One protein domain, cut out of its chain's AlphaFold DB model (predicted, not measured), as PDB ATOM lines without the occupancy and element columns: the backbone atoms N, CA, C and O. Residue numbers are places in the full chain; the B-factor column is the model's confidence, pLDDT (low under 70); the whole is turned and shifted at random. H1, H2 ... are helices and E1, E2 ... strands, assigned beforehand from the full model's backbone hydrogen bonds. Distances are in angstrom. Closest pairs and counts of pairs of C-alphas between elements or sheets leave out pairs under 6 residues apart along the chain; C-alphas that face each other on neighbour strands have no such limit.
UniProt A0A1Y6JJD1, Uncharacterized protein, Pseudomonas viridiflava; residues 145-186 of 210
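Overview. This is residues 145 to 186 of the 210 residues of an uncharacterized protein of Pseudomonas viridiflava (UniProt A0A1Y6JJD1). A small hairpin of two antiparallel strands, E1 and E2, joins two helical arms, H1 and H2, which stick out from it with residues 145 to 156 and 179 to 186. The printed part has 42 residues, in the order H1, E1, E2, H2, of mixed class. It is loose, with a radius of gyration of the C-alphas of 13.0 A, and elongated, spanning 37 by 21 by 16 A.

Arrangement. Look first at the hairpin of E1, residues 160 to 163, and E2, residues 166 to 169, where N 161 and O 168 are 2.8 A apart, within hydrogen-bond range. Near E1 is H2, residues 175 to 186; their closest C-alphas, Ala 162 and Ser 177, are 6.7 A apart. H1, residues 147 to 157, is apart from E2 and H2. In H1 and H2 every O i to N i+4 pair is within hydrogen-bond range.

Along the chain. Find C-alpha 147 at (-2.750, -28.698, -52.684); from there H1 runs 15.1 A. E1 is 9.7 A long and E2 10.1 A. H2 runs 16.0 A to C-alpha 186 at (26.791, -14.890, -44.618).

Size, cuts and confidence. The farthest C-alphas, Ser 145 and Gln 175, are 38.1 A apart. The printed part has no cut, its three links are tight, and no printed residue is under 70 in pLDDT.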
ATOM      1  N   SER A 145      -6.396 -29.087 -58.715       94.25
ATOM      2  CA  SER A 145      -5.773 -28.689 -57.449       94.25
ATOM      3  C   SER A 145      -4.706 -29.702 -57.021       94.25
ATOM      4  O   SER A 145      -5.009 -30.878 -56.833       94.25
ATOM      5  N   GLN A 146      -3.482 -29.220 -56.793       95.00
ATOM      6  CA  GLN A 146      -2.351 -30.016 -56.297       95.00
ATOM      7  C   GLN A 146      -2.089 -29.815 -54.795       95.00
ATOM      8  O   GLN A 146      -1.076 -30.263 -54.263       95.00
ATOM      9  N   ARG A 147      -2.988 -29.127 -54.076       94.88
ATOM     10  CA  ARG A 147      -2.750 -28.698 -52.684       94.88
ATOM     11  C   ARG A 147      -2.457 -29.852 -51.728       94.88
ATOM     12  O   ARG A 147      -1.579 -29.713 -50.881       94.88
ATOM     13  N   ASP A 148      -3.187 -30.956 -51.837       96.31
ATOM     14  CA  ASP A 148      -3.026 -32.085 -50.914       96.31
ATOM     15  C   ASP A 148      -1.764 -32.894 -51.218       96.31
ATOM     16  O   ASP A 148      -1.071 -33.309 -50.287       96.31
ATOM     17  N   PHE A 149      -1.415 -33.025 -52.502       95.88
ATOM     18  CA  PHE A 149      -0.128 -33.572 -52.925       95.88
ATOM     19  C   PHE A 149       1.018 -32.743 -52.335       95.88
ATOM     20  O   PHE A 149       1.799 -33.263 -51.546       95.88
ATOM     21  N   VAL A 150       1.036 -31.429 -52.594       95.88
ATOM     22  CA  VAL A 150       2.083 -30.521 -52.097       95.88
ATOM     23  C   VAL A 150       2.181 -30.545 -50.569       95.88
ATOM     24  O   VAL A 150       3.280 -30.601 -50.029       95.88
ATOM     25  N   ARG A 151       1.054 -30.548 -49.843       96.44
ATOM     26  CA  ARG A 151       1.060 -30.659 -48.372       96.44
ATOM     27  C   ARG A 151       1.702 -31.954 -47.888       96.44
ATOM     28  O   ARG A 151       2.470 -31.918 -46.932       96.44
ATOM     29  N   THR A 152       1.371 -33.072 -48.528       98.00
ATOM     30  CA  THR A 152       1.910 -34.390 -48.174       98.00
ATOM     31  C   THR A 152       3.410 -34.440 -48.441       98.00
ATOM     32  O   THR A 152       4.169 -34.813 -47.550       98.00
ATOM     33  N   THR A 153       3.842 -33.983 -49.619       97.00
ATOM     34  CA  THR A 153       5.257 -33.896 -49.994       97.00
ATOM     35  C   THR A 153       6.028 -33.013 -49.019       97.00
ATOM     36  O   THR A 153       7.023 -33.453 -48.459       97.00
ATOM     37  N   LEU A 154       5.542 -31.805 -48.712       96.19
ATOM     38  CA  LEU A 154       6.205 -30.913 -47.754       96.19
ATOM     39  C   LEU A 154       6.316 -31.536 -46.359       96.19
ATOM     40  O   LEU A 154       7.371 -31.444 -45.736       96.19
ATOM     41  N   ALA A 155       5.258 -32.186 -45.869       96.88
ATOM     42  CA  ALA A 155       5.287 -32.848 -44.566       96.88
ATOM     43  C   ALA A 155       6.320 -33.987 -44.505       96.88
ATOM     44  O   ALA A 155       6.907 -34.215 -43.449       96.88
ATOM     45  N   ALA A 156       6.547 -34.684 -45.621       96.69
ATOM     46  CA  ALA A 156       7.509 -35.776 -45.709       96.69
ATOM     47  C   ALA A 156       8.949 -35.302 -45.981       96.69
ATOM     48  O   ALA A 156       9.896 -35.912 -45.492       96.69
ATOM     49  N   GLU A 157       9.128 -34.229 -46.754       97.00
ATOM     50  CA  GLU A 157      10.402 -33.933 -47.423       97.00
ATOM     51  C   GLU A 157      11.075 -32.626 -46.979       97.00
ATOM     52  O   GLU A 157      12.214 -32.367 -47.364       97.00
ATOM     53  N   VAL A 158      10.442 -31.810 -46.125       95.62
ATOM     54  CA  VAL A 158      11.000 -30.513 -45.674       95.62
ATOM     55  C   VAL A 158      12.393 -30.620 -45.026       95.62
ATOM     56  O   VAL A 158      13.211 -29.693 -45.089       95.62
ATOM     57  N   ASP A 159      12.703 -31.764 -44.416       96.00
ATOM     58  CA  ASP A 159      13.995 -32.021 -43.777       96.00
ATOM     59  C   ASP A 159      15.001 -32.762 -44.677       96.00
ATOM     60  O   ASP A 159      16.110 -33.061 -44.227       96.00
ATOM     61  N   LEU A 160      14.693 -32.986 -45.959       96.25
ATOM     62  CA  LEU A 160      15.677 -33.509 -46.909       96.25
ATOM     63  C   LEU A 160      16.783 -32.487 -47.197       96.25
ATOM     64  O   LEU A 160      16.568 -31.272 -47.243       96.25
ATOM     65  N   ARG A 161      18.006 -32.985 -47.378       94.88
ATOM     66  CA  ARG A 161      19.216 -32.215 -47.686       94.88
ATOM     67  C   ARG A 161      19.970 -32.840 -48.849       94.88
ATOM     68  O   ARG A 161      19.776 -34.007 -49.180       94.88
ATOM     69  N   ALA A 162      20.845 -32.051 -49.464       91.06
ATOM     70  CA  ALA A 162      21.709 -32.530 -50.531       91.06
ATOM     71  C   ALA A 162      22.978 -33.174 -49.957       91.06
ATOM     72  O   ALA A 162      23.691 -32.563 -49.157       91.06
ATOM     73  N   HIS A 163      23.296 -34.374 -50.435       93.69
ATOM     74  CA  HIS A 163      24.604 -35.000 -50.276       93.69
ATOM     75  C   HIS A 163      25.097 -35.432 -51.659       93.69
ATOM     76  O   HIS A 163      24.740 -36.493 -52.171       93.69
ATOM     77  N   GLY A 164      25.914 -34.584 -52.289       90.81
ATOM     78  CA  GLY A 164      26.300 -34.779 -53.686       90.81
ATOM     79  C   GLY A 164      25.071 -34.700 -54.595       90.81
ATOM     80  O   GLY A 164      24.404 -33.669 -54.635       90.81
ATOM     81  N   ILE A 165      24.772 -35.789 -55.306       91.62
ATOM     82  CA  ILE A 165      23.596 -35.902 -56.187       91.62
ATOM     83  C   ILE A 165      22.361 -36.485 -55.484       91.62
ATOM     84  O   ILE A 165      21.285 -36.531 -56.079       91.62
ATOM     85  N   ASN A 166      22.508 -36.926 -54.232       93.12
ATOM     86  CA  ASN A 166      21.477 -37.641 -53.485       93.12
ATOM     87  C   ASN A 166      20.696 -36.718 -52.549       93.12
ATOM     88  O   ASN A 166      21.200 -35.679 -52.104       93.12
ATOM     89  N   TYR A 167      19.480 -37.146 -52.214       93.75
ATOM     90  CA  TYR A 167      18.696 -36.592 -51.116       93.75
ATOM     91  C   TYR A 167      18.882 -37.454 -49.869       93.75
ATOM     92  O   TYR A 167      18.761 -38.676 -49.932       93.75
ATOM     93  N   VAL A 168      19.190 -36.820 -48.743       96.50
ATOM     94  CA  VAL A 168      19.420 -37.485 -47.456       96.50
ATOM     95  C   VAL A 168      18.644 -36.784 -46.348       96.50
ATOM     96  O   VAL A 168      18.247 -35.629 -46.505       96.50
ATOM     97  N   ASN A 169      18.447 -37.452 -45.212       97.00
ATOM     98  CA  ASN A 169      17.880 -36.793 -44.037       97.00
ATOM     99  C   ASN A 169      18.809 -35.681 -43.541       97.00
ATOM    100  O   ASN A 169      20.027 -35.738 -43.704       97.00
ATOM    101  N   LYS A 170      18.239 -34.692 -42.853       95.69
ATOM    102  CA  LYS A 170      18.964 -33.540 -42.301       95.69
ATOM    103  C   LYS A 170      20.219 -33.879 -41.499       95.69
ATOM    104  O   LYS A 170      21.193 -33.141 -41.568       95.69
ATOM    105  N   GLN A 171      20.186 -34.969 -40.737       95.81
ATOM    106  CA  GLN A 171      21.309 -35.418 -39.908       95.81
ATOM    107  C   GLN A 171      22.500 -35.952 -40.725       95.81
ATOM    108  O   GLN A 171      23.618 -35.966 -40.223       95.81
ATOM    109  N   ASP A 172      22.257 -36.355 -41.974       96.50
ATOM    110  CA  ASP A 172      23.233 -36.973 -42.878       96.50
ATOM    111  C   ASP A 172      23.770 -35.969 -43.924       96.50
ATOM    112  O   ASP A 172      24.471 -36.338 -44.875       96.50
ATOM    113  N   GLU A 173      23.421 -34.685 -43.769       95.38
ATOM    114  CA  GLU A 173      23.907 -33.585 -44.598       95.38
ATOM    115  C   GLU A 173      25.439 -33.478 -44.531       95.38
ATOM    116  O   GLU A 173      26.040 -33.489 -43.457       95.38
ATOM    117  N   ASN A 174      26.086 -33.354 -45.693       94.62
ATOM    118  CA  ASN A 174      27.542 -33.293 -45.754       94.62
ATOM    119  C   ASN A 174      28.095 -31.886 -45.458       94.62
ATOM    120  O   ASN A 174      27.419 -30.865 -45.608       94.62
ATOM    121  N   GLN A 175      29.381 -31.826 -45.097       95.56
ATOM    122  CA  GLN A 175      30.053 -30.566 -44.766       95.56
ATOM    123  C   GLN A 175      30.049 -29.565 -45.932       95.56
ATOM    124  O   GLN A 175      29.889 -28.369 -45.714       95.56
ATOM    125  N   ALA A 176      30.153 -30.040 -47.176       94.38
ATOM    126  CA  ALA A 176      30.146 -29.172 -48.352       94.38
ATOM    127  C   ALA A 176      28.829 -28.384 -48.500       94.38
ATOM    128  O   ALA A 176      28.864 -27.189 -48.795       94.38
ATOM    129  N   SER A 177      27.679 -29.024 -48.259       93.31
ATOM    130  CA  SER A 177      26.368 -28.363 -48.258       93.31
ATOM    131  C   SER A 177      26.258 -27.322 -47.138       93.31
ATOM    132  O   SER A 177      25.737 -26.226 -47.366       93.31
ATOM    133  N   LEU A 178      26.795 -27.626 -45.950       94.81
ATOM    134  CA  LEU A 178      26.836 -26.695 -44.816       94.81
ATOM    135  C   LEU A 178      27.706 -25.469 -45.120       94.81
ATOM    136  O   LEU A 178      27.248 -24.339 -44.953       94.81
ATOM    137  N   ASP A 179      28.923 -25.682 -45.621       96.06
ATOM    138  CA  ASP A 179      29.876 -24.618 -45.952       96.06
ATOM    139  C   ASP A 179      29.337 -23.706 -47.058       96.06
ATOM    140  O   ASP A 179      29.460 -22.479 -46.990       96.06
ATOM    141  N   TYR A 180      28.701 -24.298 -48.071       93.44
ATOM    142  CA  TYR A 180      28.052 -23.561 -49.146       93.44
ATOM    143  C   TYR A 180      26.930 -22.661 -48.618       93.44
ATOM    144  O   TYR A 180      26.908 -21.466 -48.921       93.44
ATOM    145  N   ARG A 181      26.035 -23.208 -47.784       92.50
ATOM    146  CA  ARG A 181      24.939 -22.448 -47.168       92.50
ATOM    147  C   ARG A 181      25.469 -21.330 -46.273       92.50
ATOM    148  O   ARG A 181      24.972 -20.213 -46.354       92.50
ATOM    149  N   ALA A 182      26.484 -21.610 -45.456       95.38
ATOM    150  CA  ALA A 182      27.102 -20.616 -44.581       95.38
ATOM    151  C   ALA A 182      27.719 -19.462 -45.381       95.38
ATOM    152  O   ALA A 182      27.565 -18.305 -45.001       95.38
ATOM    153  N   ARG A 183      28.371 -19.763 -46.511       95.44
ATOM    154  CA  ARG A 183      28.952 -18.748 -47.396       95.44
ATOM    155  C   ARG A 183      27.886 -17.900 -48.079       95.44
ATOM    156  O   ARG A 183      28.005 -16.680 -48.056       95.44
ATOM    157  N   LEU A 184      26.879 -18.527 -48.691       92.06
ATOM    158  CA  LEU A 184      25.821 -17.793 -49.389       92.06
ATOM    159  C   LEU A 184      25.018 -16.907 -48.440       92.06
ATOM    160  O   LEU A 184      24.742 -15.757 -48.762       92.06
ATOM    161  N   ASN A 185      24.703 -17.420 -47.252       94.19
ATOM    162  CA  ASN A 185      23.833 -16.731 -46.306       94.19
ATOM    163  C   ASN A 185      24.610 -15.819 -45.339       94.19
ATOM    164  O   ASN A 185      24.023 -15.288 -44.398       94.19
ATOM    165  N   ALA A 186      25.921 -15.627 -45.541       95.44
ATOM    166  CA  ALA A 186      26.791 -14.890 -44.618       95.44
ATOM    167  C   ALA A 186      26.357 -13.429 -44.397       95.44
ATOM    168  O   ALA A 186      26.636 -12.857 -43.347       95.44
TER     169      ALA A 186